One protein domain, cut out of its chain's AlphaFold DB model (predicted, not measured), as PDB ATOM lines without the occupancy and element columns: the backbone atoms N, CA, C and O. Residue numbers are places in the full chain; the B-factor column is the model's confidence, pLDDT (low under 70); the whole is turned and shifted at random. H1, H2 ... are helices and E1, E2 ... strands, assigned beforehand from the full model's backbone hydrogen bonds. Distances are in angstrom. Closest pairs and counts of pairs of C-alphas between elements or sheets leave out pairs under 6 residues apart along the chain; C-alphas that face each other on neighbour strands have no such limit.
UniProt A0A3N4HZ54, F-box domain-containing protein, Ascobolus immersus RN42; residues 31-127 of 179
ATOM      1  N   PRO A  31     -52.351 -33.800 -36.488       97.31
ATOM      2  CA  PRO A  31     -51.050 -34.458 -36.439       97.31
ATOM      3  C   PRO A  31     -50.405 -34.368 -35.054       97.31
ATOM      4  O   PRO A  31     -50.547 -33.373 -34.332       97.31
ATOM      5  N   ARG A  32     -49.693 -35.430 -34.673       94.69
ATOM      6  CA  ARG A  32     -49.113 -35.577 -33.333       94.69
ATOM      7  C   ARG A  32     -48.182 -34.411 -33.011       94.69
ATOM      8  O   ARG A  32     -48.222 -33.892 -31.905       94.69
ATOM      9  N   GLU A  33     -47.415 -33.970 -33.994       94.38
ATOM     10  CA  GLU A  33     -46.413 -32.907 -33.943       94.38
ATOM     11  C   GLU A  33     -47.045 -31.569 -33.530       94.38
ATOM     12  O   GLU A  33     -46.540 -30.894 -32.634       94.38
ATOM     13  N   LEU A  34     -48.208 -31.229 -34.102       97.19
ATOM     14  CA  LEU A  34     -48.959 -30.026 -33.733       97.19
ATOM     15  C   LEU A  34     -49.553 -30.141 -32.322       97.19
ATOM     16  O   LEU A  34     -49.542 -29.172 -31.565       97.19
ATOM     17  N   ARG A  35     -49.997 -31.339 -31.913       96.75
ATOM     18  CA  ARG A  35     -50.412 -31.576 -30.520       96.75
ATOM     19  C   ARG A  35     -49.254 -31.406 -29.534       96.75
ATOM     20  O   ARG A  35     -49.469 -30.832 -28.472       96.75
ATOM     21  N   LEU A  36     -48.029 -31.810 -29.887       92.69
ATOM     22  CA  LEU A  36     -46.839 -31.550 -29.060       92.69
ATOM     23  C   LEU A  36     -46.555 -30.052 -28.920       92.69
ATOM     24  O   LEU A  36     -46.289 -29.581 -27.813       92.69
ATOM     25  N   GLN A  37     -46.657 -29.295 -30.015       94.62
ATOM     26  CA  GLN A  37     -46.517 -27.837 -29.975       94.62
ATOM     27  C   GLN A  37     -47.557 -27.199 -29.045       94.62
ATOM     28  O   GLN A  37     -47.192 -26.346 -28.242       94.62
ATOM     29  N   ILE A  38     -48.809 -27.668 -29.058       96.06
ATOM     30  CA  ILE A  38     -49.839 -27.230 -28.101       96.06
ATOM     31  C   ILE A  38     -49.439 -27.591 -26.661       96.06
ATOM     32  O   ILE A  38     -49.420 -26.711 -25.803       96.06
ATOM     33  N   TYR A  39     -49.041 -28.841 -26.389       94.94
ATOM     34  CA  TYR A  39     -48.645 -29.273 -25.040       94.94
ATOM     35  C   TYR A  39     -47.492 -28.433 -24.461       94.94
ATOM     36  O   TYR A  39     -47.518 -28.111 -23.279       94.94
ATOM     37  N   THR A  40     -46.506 -28.038 -25.274       91.88
ATOM     38  CA  THR A  40     -45.379 -27.188 -24.823       91.88
ATOM     39  C   THR A  40     -45.738 -25.714 -24.595       91.88
ATOM     40  O   THR A  40     -44.918 -24.963 -24.069       91.88
ATOM     41  N   LYS A  41     -46.946 -25.280 -24.975       94.50
ATOM     42  CA  LYS A  41     -47.493 -23.948 -24.656       94.50
ATOM     43  C   LYS A  41     -48.509 -23.974 -23.512       94.50
ATOM     44  O   LYS A  41     -48.844 -22.918 -22.985       94.50
ATOM     45  N   CYS A  42     -48.987 -25.154 -23.128       92.94
ATOM     46  CA  CYS A  42     -49.875 -25.336 -21.988       92.94
ATOM     47  C   CYS A  42     -49.112 -25.250 -20.659       92.94
ATOM     48  O   CYS A  42     -48.005 -25.774 -20.520       92.94
ATOM     49  N   ASP A  43     -49.746 -24.655 -19.651       89.56
ATOM     50  CA  ASP A  43     -49.278 -24.731 -18.270       89.56
ATOM     51  C   ASP A  43     -49.561 -26.121 -17.661       89.56
ATOM     52  O   ASP A  43     -50.263 -26.963 -18.236       89.56
ATOM     53  N   THR A  44     -49.035 -26.367 -16.458       83.56
ATOM     54  CA  THR A  44     -49.244 -27.627 -15.726       83.56
ATOM     55  C   THR A  44     -50.731 -27.944 -15.521       83.56
ATOM     56  O   THR A  44     -51.121 -29.111 -15.613       83.56
ATOM     57  N   THR A  45     -51.571 -26.928 -15.296       83.69
ATOM     58  CA  THR A  45     -53.015 -27.085 -15.065       83.69
ATOM     59  C   THR A  45     -53.736 -27.512 -16.339       83.69
ATOM     60  O   THR A  45     -54.470 -28.501 -16.325       83.69
ATOM     61  N   SER A  46     -53.476 -26.836 -17.463       91.62
ATOM     62  CA  SER A  46     -54.040 -27.192 -18.769       91.62
ATOM     63  C   SER A  46     -53.598 -28.589 -19.213       91.62
ATOM     64  O   SER A  46     -54.413 -29.374 -19.693       91.62
ATOM     65  N   LEU A  47     -52.328 -28.955 -18.996       90.62
ATOM     66  CA  LEU A  47     -51.828 -30.304 -19.282       90.62
ATOM     67  C   LEU A  47     -52.509 -31.376 -18.421       90.62
ATOM     68  O   LEU A  47     -52.858 -32.442 -18.937       90.62
ATOM     69  N   LEU A  48     -52.749 -31.100 -17.135       85.50
ATOM     70  CA  LEU A  48     -53.527 -31.987 -16.271       85.50
ATOM     71  C   LEU A  48     -54.962 -32.137 -16.795       85.50
ATOM     72  O   LEU A  48     -55.407 -33.271 -16.982       85.50
ATOM     73  N   GLN A  49     -55.653 -31.036 -17.103       90.25
ATOM     74  CA  GLN A  49     -57.013 -31.056 -17.651       90.25
ATOM     75  C   GLN A  49     -57.089 -31.871 -18.952       90.25
ATOM     76  O   GLN A  49     -57.889 -32.803 -19.040       90.25
ATOM     77  N   LEU A  50     -56.199 -31.619 -19.921       93.31
ATOM     78  CA  LEU A  50     -56.087 -32.403 -21.162       93.31
ATOM     79  C   LEU A  50     -55.825 -33.896 -20.895       93.31
ATOM     80  O   LEU A  50     -56.386 -34.764 -21.564       93.31
ATOM     81  N   SER A  51     -55.012 -34.226 -19.886       93.06
ATOM     82  CA  SER A  51     -54.769 -35.619 -19.483       93.06
ATOM     83  C   SER A  51     -55.987 -36.292 -18.822       93.06
ATOM     84  O   SER A  51     -56.066 -37.523 -18.779       93.06
ATOM     85  N   CYS A  52     -56.943 -35.511 -18.315       89.38
ATOM     86  CA  CYS A  52     -58.197 -36.008 -17.758       89.38
ATOM     87  C   CYS A  52     -59.284 -36.183 -18.833       89.38
ATOM     88  O   CYS A  52     -60.073 -37.120 -18.722       89.38
ATOM     89  N   THR A  53     -59.304 -35.364 -19.894       93.38
ATOM     90  CA  THR A  53     -60.321 -35.475 -20.962       93.38
ATOM     91  C   THR A  53     -60.152 -36.711 -21.849       93.38
ATOM     92  O   THR A  53     -61.142 -37.235 -22.356       93.38
ATOM     93  N   SER A  54     -58.923 -37.203 -22.060       95.56
ATOM     94  CA  SER A  54     -58.680 -38.343 -22.955       95.56
ATOM     95  C   SER A  54     -57.497 -39.216 -22.542       95.56
ATOM     96  O   SER A  54     -56.394 -38.744 -22.265       95.56
ATOM     97  N   ARG A  55     -57.702 -40.541 -22.611       90.31
ATOM     98  CA  ARG A  55     -56.651 -41.555 -22.394       90.31
ATOM     99  C   ARG A  55     -55.502 -41.438 -23.406       90.31
ATOM    100  O   ARG A  55     -54.374 -41.776 -23.053       90.31
ATOM    101  N   THR A  56     -55.781 -40.969 -24.624       95.31
ATOM    102  CA  THR A  56     -54.778 -40.772 -25.684       95.31
ATOM    103  C   THR A  56     -53.880 -39.586 -25.350       95.31
ATOM    104  O   THR A  56     -52.668 -39.761 -25.237       95.31
ATOM    105  N   LEU A  57     -54.478 -38.420 -25.067       94.50
ATOM    106  CA  LEU A  57     -53.752 -37.214 -24.643       94.50
ATOM    107  C   LEU A  57     -52.920 -37.496 -23.382       94.50
ATOM    108  O   LEU A  57     -51.734 -37.185 -23.338       94.50
ATOM    109  N   LYS A  58     -53.497 -38.194 -22.390       93.50
ATOM    110  CA  LYS A  58     -52.798 -38.625 -21.168       93.50
ATOM    111  C   LYS A  58     -51.524 -39.418 -21.446       93.50
ATOM    112  O   LYS A  58     -50.503 -39.174 -20.809       93.50
ATOM    113  N   ASN A  59     -51.594 -40.390 -22.355       91.00
ATOM    114  CA  ASN A  59     -50.451 -41.229 -22.706       91.00
ATOM    115  C   ASN A  59     -49.372 -40.431 -23.448       91.00
ATOM    116  O   ASN A  59     -48.191 -40.614 -23.172       91.00
ATOM    117  N   GLU A  60     -49.771 -39.545 -24.360       94.06
ATOM    118  CA  GLU A  60     -48.842 -38.693 -25.101       94.06
ATOM    119  C   GLU A  60     -48.138 -37.691 -24.191       94.06
ATOM    120  O   GLU A  60     -46.911 -37.679 -24.161       94.06
ATOM    121  N   ILE A  61     -48.887 -36.920 -23.400       92.44
ATOM    122  CA  ILE A  61     -48.342 -35.956 -22.435       92.44
ATOM    123  C   ILE A  61     -47.370 -36.670 -21.482       92.44
ATOM    124  O   ILE A  61     -46.226 -36.244 -21.327       92.44
ATOM    125  N   ALA A  62     -47.769 -37.817 -20.915       87.69
ATOM    126  CA  ALA A  62     -46.917 -38.588 -20.011       87.69
ATOM    127  C   ALA A  62     -45.631 -39.113 -20.672       87.69
ATOM    128  O   ALA A  62     -44.595 -39.135 -20.011       87.69
ATOM    129  N   ALA A  63     -45.673 -39.526 -21.944       87.38
ATOM    130  CA  ALA A  63     -44.481 -39.949 -22.680       87.38
ATOM    131  C   ALA A  63     -43.554 -38.766 -23.003       87.38
ATOM    132  O   ALA A  63     -42.338 -38.882 -22.900       87.38
ATOM    133  N   GLN A  64     -44.117 -37.612 -23.352       88.25
ATOM    134  CA  GLN A  64     -43.357 -36.442 -23.797       88.25
ATOM    135  C   GLN A  64     -42.645 -35.733 -22.642       88.25
ATOM    136  O   GLN A  64     -41.501 -35.320 -22.803       88.25
ATOM    137  N   ILE A  65     -43.246 -35.716 -21.447       84.88
ATOM    138  CA  ILE A  65     -42.584 -35.272 -20.208       84.88
ATOM    139  C   ILE A  65     -41.354 -36.143 -19.871       84.88
ATOM    140  O   ILE A  65     -40.408 -35.652 -19.258       84.88
ATOM    141  N   VAL A  66     -41.332 -37.425 -20.271       79.25
ATOM    142  CA  VAL A  66     -40.156 -38.306 -20.090       79.25
ATOM    143  C   VAL A  66     -39.062 -38.003 -21.105       79.25
ATOM    144  O   VAL A  66     -37.892 -37.984 -20.735       79.25
ATOM    145  N   ILE A  67     -39.431 -37.807 -22.373       83.38
ATOM    146  CA  ILE A  67     -38.466 -37.651 -23.470       83.38
ATOM    147  C   ILE A  67     -37.849 -36.243 -23.462       83.38
ATOM    148  O   ILE A  67     -36.644 -36.105 -23.653       83.38
ATOM    149  N   TYR A  68     -38.649 -35.206 -23.194       83.56
ATOM    150  CA  TYR A  68     -38.234 -33.800 -23.262       83.56
ATOM    151  C   TYR A  68     -38.517 -33.043 -21.953       83.56
ATOM    152  O   TYR A  68     -39.266 -32.064 -21.962       83.56
ATOM    153  N   PRO A  69     -37.922 -33.431 -20.808       81.12
ATOM    154  CA  PRO A  69     -38.161 -32.754 -19.530       81.12
ATOM    155  C   PRO A  69     -37.782 -31.261 -19.556       81.12
ATOM    156  O   PRO A  69     -38.378 -30.465 -18.838       81.12
ATOM    157  N   SER A  70     -36.845 -30.854 -20.421       82.31
ATOM    158  CA  SER A  70     -36.486 -29.446 -20.653       82.31
ATOM    159  C   SER A  70     -37.613 -28.610 -21.275       82.31
ATOM    160  O   SER A  70     -37.675 -27.411 -21.022       82.31
ATOM    161  N   ALA A  71     -38.519 -29.224 -22.043       79.19
ATOM    162  CA  ALA A  71     -39.696 -28.556 -22.603       79.19
ATOM    163  C   ALA A  71     -40.823 -28.366 -21.567       79.19
ATOM    164  O   ALA A  71     -41.777 -27.637 -21.820       79.19
ATOM    165  N   PHE A  72     -40.703 -28.999 -20.395       79.81
ATOM    166  CA  PHE A  72     -41.675 -28.944 -19.307       79.81
ATOM    167  C   PHE A  72     -40.985 -28.529 -17.990       79.81
ATOM    168  O   PHE A  72     -40.971 -29.306 -17.037       79.81
ATOM    169  N   PRO A  73     -40.418 -27.308 -17.882       75.75
ATOM    170  CA  PRO A  73     -39.596 -26.893 -16.733       75.75
ATOM    171  C   PRO A  73     -40.341 -26.920 -15.384       75.75
ATOM    172  O   PRO A  73     -39.724 -27.054 -14.326       75.75
ATOM    173  N   HIS A  74     -41.674 -26.840 -15.409       72.69
ATOM    174  CA  HIS A  74     -42.531 -26.959 -14.225       72.69
ATOM    175  C   HIS A  74     -42.752 -28.417 -13.765       72.69
ATOM    176  O   HIS A  74     -43.238 -28.648 -12.659       72.69
ATOM    177  N   PHE A  75     -42.368 -29.413 -14.571       69.69
ATOM    178  CA  PHE A  75     -42.552 -30.836 -14.294       69.69
ATOM    179  C   PHE A  75     -41.255 -31.453 -13.763       69.69
ATOM    180  O   PHE A  75     -40.297 -31.691 -14.493       69.69
ATOM    181  N   LYS A  76     -41.231 -31.779 -12.467       63.41
ATOM    182  CA  LYS A  76     -40.078 -32.437 -11.835       63.41
ATOM    183  C   LYS A  76     -40.259 -33.953 -11.813       63.41
ATOM    184  O   LYS A  76     -41.057 -34.475 -11.038       63.41
ATOM    185  N   ALA A  77     -39.466 -34.669 -12.608       62.25
ATOM    186  CA  ALA A  77     -39.375 -36.125 -12.528       62.25
ATOM    187  C   ALA A  77     -38.785 -36.555 -11.169       62.25
ATOM    188  O   ALA A  77     -37.605 -36.340 -10.881       62.25
ATOM    189  N   LEU A  78     -39.605 -37.165 -10.309       59.22
ATOM    190  CA  LEU A  78     -39.187 -37.588  -8.970       59.22
ATOM    191  C   LEU A  78     -38.500 -38.964  -8.990       59.22
ATOM    192  O   LEU A  78     -39.000 -39.923  -9.577       59.22
ATOM    193  N   ARG A  79     -37.374 -39.103  -8.276       62.78
ATOM    194  CA  ARG A  79     -36.696 -40.400  -8.075       62.78
ATOM    195  C   ARG A  79     -37.517 -41.303  -7.145       62.78
ATOM    196  O   ARG A  79     -38.125 -40.824  -6.195       62.78
ATOM    197  N   HIS A  80     -37.440 -42.626  -7.321       60.28
ATOM    198  CA  HIS A  80     -38.209 -43.608  -6.529       60.28
ATOM    199  C   HIS A  80     -38.102 -43.438  -4.995       60.28
ATOM    200  O   HIS A  80     -39.109 -43.555  -4.301       60.28
ATOM    201  N   LYS A  81     -36.919 -43.106  -4.452       68.31
ATOM    202  CA  LYS A  81     -36.760 -42.820  -3.009       68.31
ATOM    203  C   LYS A  81     -37.547 -41.568  -2.583       68.31
ATOM    204  O   LYS A  81     -38.240 -41.601  -1.570       68.31
ATOM    205  N   THR A  82     -37.503 -40.505  -3.387       65.88
ATOM    206  CA  THR A  82     -38.284 -39.270  -3.195       65.88
ATOM    207  C   THR A  82     -39.784 -39.546  -3.274       65.88
ATOM    208  O   THR A  82     -40.531 -39.073  -2.426       65.88
ATOM    209  N   ILE A  83     -40.213 -40.382  -4.226       60.00
ATOM    210  CA  ILE A  83     -41.603 -40.841  -4.360       60.00
ATOM    211  C   ILE A  83     -42.062 -41.566  -3.093       60.00
ATOM    212  O   ILE A  83     -43.116 -41.243  -2.555       60.00
ATOM    213  N   GLN A  84     -41.274 -42.513  -2.570       66.81
ATOM    214  CA  GLN A  84     -41.629 -43.210  -1.331       66.81
ATOM    215  C   GLN A  84     -41.704 -42.262  -0.129       66.81
ATOM    216  O   GLN A  84     -42.625 -42.382   0.676       66.81
ATOM    217  N   ALA A  85     -40.772 -41.313  -0.004       71.50
ATOM    218  CA  ALA A  85     -40.810 -40.309   1.058       71.50
ATOM    219  C   ALA A  85     -42.049 -39.400   0.947       71.50
ATOM    220  O   ALA A  85     -42.712 -39.144   1.951       71.50
ATOM    221  N   PHE A  86     -42.402 -38.974  -0.268       66.62
ATOM    222  CA  PHE A  86     -43.587 -38.161  -0.544       66.62
ATOM    223  C   PHE A  86     -44.884 -38.928  -0.261       66.62
ATOM    224  O   PHE A  86     -45.732 -38.433   0.470       66.62
ATOM    225  N   MET A  87     -44.995 -40.182  -0.714       66.06
ATOM    226  CA  MET A  87     -46.124 -41.066  -0.397       66.06
ATOM    227  C   MET A  87     -46.285 -41.291   1.111       66.06
ATOM    228  O   MET A  87     -47.405 -41.257   1.610       66.06
ATOM    229  N   ARG A  88     -45.191 -41.481   1.866       75.06
ATOM    230  CA  ARG A  88     -45.254 -41.591   3.337       75.06
ATOM    231  C   ARG A  88     -45.767 -40.300   3.981       75.06
ATOM    232  O   ARG A  88     -46.611 -40.381   4.869       75.06
ATOM    233  N   LYS A  89     -45.300 -39.131   3.520       71.94
ATOM    234  CA  LYS A  89     -45.808 -37.825   3.973       71.94
ATOM    235  C   LYS A  89     -47.297 -37.666   3.660       71.94
ATOM    236  O   LYS A  89     -48.059 -37.359   4.564       71.94
ATOM    237  N   LEU A  90     -47.730 -37.958   2.436       62.28
ATOM    238  CA  LEU A  90     -49.138 -37.876   2.036       62.28
ATOM    239  C   LEU A  90     -50.043 -38.834   2.807       62.28
ATOM    240  O   LEU A  90     -51.127 -38.438   3.202       62.28
ATOM    241  N   ILE A  91     -49.601 -40.064   3.084       67.38
ATOM    242  CA  ILE A  91     -50.348 -40.998   3.942       67.38
ATOM    243  C   ILE A  91     -50.475 -40.446   5.373       67.38
ATOM    244  O   ILE A  91     -51.497 -40.649   6.022       67.38
ATOM    245  N   ALA A  92     -49.459 -39.743   5.883       72.38
ATOM    246  CA  ALA A  92     -49.542 -39.077   7.182       72.38
ATOM    247  C   ALA A  92     -50.470 -37.842   7.157       72.38
ATOM    248  O   ALA A  92     -51.188 -37.612   8.127       72.38
ATOM    249  N   VAL A  93     -50.499 -37.084   6.055       64.00
ATOM    250  CA  VAL A  93     -51.387 -35.919   5.872       64.00
ATOM    251  C   VAL A  93     -52.842 -36.345   5.637       64.00
ATOM    252  O   VAL A  93     -53.737 -35.763   6.243       64.00
ATOM    253  N   SER A  94     -53.107 -37.392   4.850       61.56
ATOM    254  CA  SER A  94     -54.469 -37.883   4.576       61.56
ATOM    255  C   SER A  94     -55.171 -38.397   5.831       61.56
ATOM    256  O   SER A  94     -56.350 -38.117   6.038       61.56
ATOM    257  N   LYS A  95     -54.420 -39.041   6.737       70.94
ATOM    258  CA  LYS A  95     -54.881 -39.403   8.089       70.94
ATOM    259  C   LYS A  95     -55.309 -38.204   8.945       70.94
ATOM    260  O   LYS A  95     -55.986 -38.411   9.946       70.94
ATOM    261  N   LYS A  96     -54.894 -36.984   8.589       71.38
ATOM    262  CA  LYS A  96     -55.150 -35.749   9.340       71.38
ATOM    263  C   LYS A  96     -56.153 -34.809   8.652       71.38
ATOM    264  O   LYS A  96     -56.845 -34.080   9.351       71.38
ATOM    265  N   HIS A  97     -56.237 -34.816   7.317       55.09
ATOM    266  CA  HIS A  97     -56.964 -33.795   6.541       55.09
ATOM    267  C   HIS A  97     -58.039 -34.319   5.569       55.09
ATOM    268  O   HIS A  97     -58.666 -33.517   4.883       55.09
ATOM    269  N   GLY A  98     -58.309 -35.628   5.517       57.06
ATOM    270  CA  GLY A  98     -59.355 -36.182   4.647       57.06
ATOM    271  C   GLY A  98     -58.850 -36.608   3.265       57.06
ATOM    272  O   GLY A  98     -57.654 -36.801   3.060       57.06
ATOM    273  N   SER A  99     -59.775 -36.880   2.341       55.31
ATOM    274  CA  SER A  99     -59.535 -37.736   1.168       55.31
ATOM    275  C   SER A  99     -58.606 -37.141   0.102       55.31
ATOM    276  O   SER A  99     -58.915 -36.117  -0.505       55.31
ATOM    277  N   PHE A 100     -57.540 -37.882  -0.207       54.94
ATOM    278  CA  PHE A 100     -56.673 -37.706  -1.376       54.94
ATOM    279  C   PHE A 100     -56.989 -38.784  -2.412       54.94
ATOM    280  O   PHE A 100     -57.200 -39.941  -2.040       54.94
ATOM    281  N   GLU A 101     -56.908 -38.456  -3.702       54.31
ATOM    282  CA  GLU A 101     -57.030 -39.449  -4.773       54.31
ATOM    283  C   GLU A 101     -55.660 -39.766  -5.386       54.31
ATOM    284  O   GLU A 101     -54.968 -38.906  -5.938       54.31
ATOM    285  N   VAL A 102     -55.250 -41.035  -5.281       55.53
ATOM    286  CA  VAL A 102     -53.962 -41.529  -5.786       55.53
ATOM    287  C   VAL A 102     -54.199 -42.449  -6.981       55.53
ATOM    288  O   VAL A 102     -54.582 -43.610  -6.841       55.53
ATOM    289  N   TYR A 103     -53.898 -41.947  -8.174       51.47
ATOM    290  CA  TYR A 103     -54.055 -42.660  -9.437       51.47
ATOM    291  C   TYR A 103     -52.734 -43.298  -9.873       51.47
ATOM    292  O   TYR A 103     -51.858 -42.660 -10.461       51.47
ATOM    293  N   ARG A 104     -52.589 -44.600  -9.621       53.09
ATOM    294  CA  ARG A 104     -51.399 -45.374 -10.000       53.09
ATOM    295  C   ARG A 104     -51.589 -46.065 -11.354       53.09
ATOM    296  O   ARG A 104     -52.383 -46.992 -11.463       53.09
ATOM    297  N   ARG A 105     -50.801 -45.680 -12.364       47.81
ATOM    298  CA  ARG A 105     -50.751 -46.320 -13.689       47.81
ATOM    299  C   ARG A 105     -49.381 -46.968 -13.960       47.81
ATOM    300  O   ARG A 105     -48.426 -46.275 -14.285       47.81
ATOM    301  N   LYS A 106     -49.273 -48.302 -13.891       45.97
ATOM    302  CA  LYS A 106     -48.156 -49.053 -14.503       45.97
ATOM    303  C   LYS A 106     -48.293 -49.051 -16.041       45.97
ATOM    304  O   LYS A 106     -49.392 -49.171 -16.566       45.97
ATOM    305  N   SER A 107     -47.190 -48.905 -16.760       44.53
ATOM    306  CA  SER A 107     -47.074 -48.975 -18.219       44.53
ATOM    307  C   SER A 107     -45.825 -49.779 -18.594       44.53
ATOM    308  O   SER A 107     -45.022 -50.113 -17.717       44.53
ATOM    309  N   ALA A 108     -45.644 -50.073 -19.885       41.56
ATOM    310  CA  ALA A 108     -44.414 -50.689 -20.389       41.56
ATOM    311  C   ALA A 108     -43.172 -49.817 -20.121       41.56
ATOM    312  O   ALA A 108     -42.100 -50.352 -19.856       41.56
ATOM    313  N   MET A 109     -43.327 -48.484 -20.119       39.00
ATOM    314  CA  MET A 109     -42.238 -47.581 -19.744       39.00
ATOM    315  C   MET A 109     -42.012 -47.566 -18.232       39.00
ATOM    316  O   MET A 109     -40.874 -47.635 -17.794       39.00
ATOM    317  N   GLY A 110     -43.066 -47.525 -17.408       49.88
ATOM    318  CA  GLY A 110     -42.868 -47.470 -15.966       49.88
ATOM    319  C   GLY A 110     -44.110 -47.296 -15.102       49.88
ATOM    320  O   GLY A 110     -45.240 -47.421 -15.552       49.88
ATOM    321  N   VAL A 111     -43.907 -47.011 -13.813       48.56
ATOM    322  CA  VAL A 111     -45.006 -46.672 -12.896       48.56
ATOM    323  C   VAL A 111     -45.174 -45.161 -12.865       48.56
ATOM    324  O   VAL A 111     -44.331 -44.454 -12.318       48.56
ATOM    325  N   VAL A 112     -46.295 -44.702 -13.406       51.47
ATOM    326  CA  VAL A 112     -46.842 -43.374 -13.158       51.47
ATOM    327  C   VAL A 112     -47.658 -43.432 -11.874       51.47
ATOM    328  O   VAL A 112     -48.512 -44.304 -11.710       51.47
ATOM    329  N   VAL A 113     -47.410 -42.511 -10.953       52.38
ATOM    330  CA  VAL A 113     -48.341 -42.209  -9.863       52.38
ATOM    331  C   VAL A 113     -48.702 -40.749 -10.030       52.38
ATOM    332  O   VAL A 113     -47.821 -39.896 -10.022       52.38
ATOM    333  N   LEU A 114     -49.985 -40.504 -10.250       53.06
ATOM    334  CA  LEU A 114     -50.602 -39.193 -10.182       53.06
ATOM    335  C   LEU A 114     -51.226 -39.084  -8.798       53.06
ATOM    336  O   LEU A 114     -51.866 -40.025  -8.324       53.06
ATOM    337  N   ILE A 115     -51.018 -37.954  -8.147       55.03
ATOM    338  CA  ILE A 115     -51.549 -37.679  -6.818       55.03
ATOM    339  C   ILE A 115     -52.306 -36.374  -6.954       55.03
ATOM    340  O   ILE A 115     -51.722 -35.387  -7.391       55.03
ATOM    341  N   LEU A 116     -53.596 -36.405  -6.636       50.09
ATOM    342  CA  LEU A 116     -54.449 -35.229  -6.617       50.09
ATOM    343  C   LEU A 116     -54.736 -34.893  -5.154       50.09
ATOM    344  O   LEU A 116     -55.495 -35.584  -4.470       50.09
ATOM    345  N   GLU A 117     -54.071 -33.848  -4.672       50.81
ATOM    346  CA  GLU A 117     -54.426 -33.171  -3.431       50.81
ATOM    347  C   GLU A 117     -55.531 -32.156  -3.731       50.81
ATOM    348  O   GLU A 117     -55.429 -31.401  -4.696       50.81
ATOM    349  N   ARG A 118     -56.590 -32.158  -2.914       46.31
ATOM    350  CA  ARG A 118     -57.711 -31.215  -3.007       46.31
ATOM    351  C   ARG A 118     -57.665 -30.265  -1.812       46.31
ATOM    352  O   ARG A 118     -58.469 -30.376  -0.891       46.31
ATOM    353  N   ALA A 119     -56.706 -29.344  -1.827       41.94
ATOM    354  CA  ALA A 119     -56.571 -28.294  -0.820       41.94
ATOM    355  C   ALA A 119     -57.093 -26.968  -1.394       41.94
ATOM    356  O   ALA A 119     -56.647 -26.531  -2.450       41.94
ATOM    357  N   GLY A 120     -58.081 -26.345  -0.745       51.28
ATOM    358  CA  GLY A 120     -58.593 -25.011  -1.115       51.28
ATOM    359  C   GLY A 120     -59.294 -24.873  -2.480       51.28
ATOM    360  O   GLY A 120     -59.876 -23.829  -2.741       51.28
ATOM    361  N   GLY A 121     -59.286 -25.908  -3.325       43.25
ATOM    362  CA  GLY A 121     -59.822 -25.875  -4.693       43.25
ATOM    363  C   GLY A 121     -58.758 -25.983  -5.791       43.25
ATOM    364  O   GLY A 121     -59.119 -26.164  -6.952       43.25
ATOM    365  N   GLU A 122     -57.470 -25.946  -5.440       37.16
ATOM    366  CA  GLU A 122     -56.366 -26.095  -6.393       37.16
ATOM    367  C   GLU A 122     -55.837 -27.536  -6.439       37.16
ATOM    368  O   GLU A 122     -55.802 -28.243  -5.429       37.16
ATOM    369  N   PHE A 123     -55.417 -27.978  -7.628       42.16
ATOM    370  CA  PHE A 123     -54.856 -29.311  -7.855       42.16
ATOM    371  C   PHE A 123     -53.327 -29.254  -7.905       42.16
ATOM    372  O   PHE A 123     -52.744 -28.840  -8.908       42.16
ATOM    373  N   VAL A 124     -52.661 -29.745  -6.859       41.25
ATOM    374  CA  VAL A 124     -51.196 -29.887  -6.871       41.25
ATOM    375  C   VAL A 124     -50.810 -31.111  -7.704       41.25
ATOM    376  O   VAL A 124     -51.128 -32.245  -7.352       41.25
ATOM    377  N   PHE A 125     -50.118 -30.892  -8.823       41.50
ATOM    378  CA  PHE A 125     -49.753 -31.954  -9.760       41.50
ATOM    379  C   PHE A 125     -48.402 -32.606  -9.441       41.50
ATOM    380  O   PHE A 125     -47.380 -31.934  -9.293       41.50
ATOM    381  N   GLY A 126     -48.364 -33.940  -9.475       40.69
ATOM    382  CA  GLY A 126     -47.127 -34.713  -9.547       40.69
ATOM    383  C   GLY A 126     -47.236 -35.844 -10.564       40.69
ATOM    384  O   GLY A 126     -47.952 -36.813 -10.323       40.69
ATOM    385  N   ALA A 127     -46.497 -35.752 -11.675       37.69
ATOM    386  CA  ALA A 127     -46.235 -36.896 -12.547       37.69
ATOM    387  C   ALA A 127     -45.002 -37.657 -12.067       37.69
ATOM    388  O   ALA A 127     -44.007 -37.083 -11.624       37.69
TER     389      ALA A 127
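This is residues 31 to 127 of the 179 residues of the protein "F-box domain-containing protein" of Ascobolus immersus RN42 (UniProt A0A3N4HZ54). An elongated body: a narrow three-stranded sheet stands between the helical hairpin of H2 and H3 at one end and the long helix H4 at the other, with H1 beyond the hairpin. H2 and H4 only graze the sheet. The printed part has 97 residues, with named elements in the order H1 H2 H3 H4 E1 E2 E3; the sheet order is E1 - E2 - E3, antiparallel, and the class is mixed, helices and strands. It is compact, with a radius of gyration of the C-alphas of 14.1 A, and spans 46 by 29 by 23 A.

H1, residues 32 to 39, is close to but not clearly touching H3, residues 55 to 67; their closest C-alphas, Tyr 39 and Ile 61, are 7.2 A apart. H2, residues 44 to 53, touches residues 57 to 61 of H3 alone, closest at the C-alphas of Ser 51 and Lys 58, 4.0 A, running opposite ways at 37 degrees, only just a steep tilt. E1, residues 101 to 106, E2, residues 111 to 119, and E3, residues 122 to 124, form a meander, each strand the antiparallel neighbour of the one before. N 105 and O 112 are 2.7 A apart, and N 122 and O 119 3.2 A, within hydrogen-bond range. H2 grazes this sheet with residues 44 to 48; H4, residues 80 to 97, is near E2. Every O i to N i+4 pair is within range in H1 and H2, 8 of 9 in H3 and 13 of 14 in H4.

H1 begins at C-alpha 32 (-49.113, -35.577, -33.333). H3 measures 18.6 A, H4 24.9 A and E2 24.8 A. E3 ends at C-alpha 124 (-51.196, -29.887, -6.871).

The farthest C-alphas, Pro 31 and Lys 96, are 46.0 A apart. The printed part has no cut; the link H3 to H4 is long. Mean pLDDT of the printed part is 71.0; residues 97 to 127 are among those under 70.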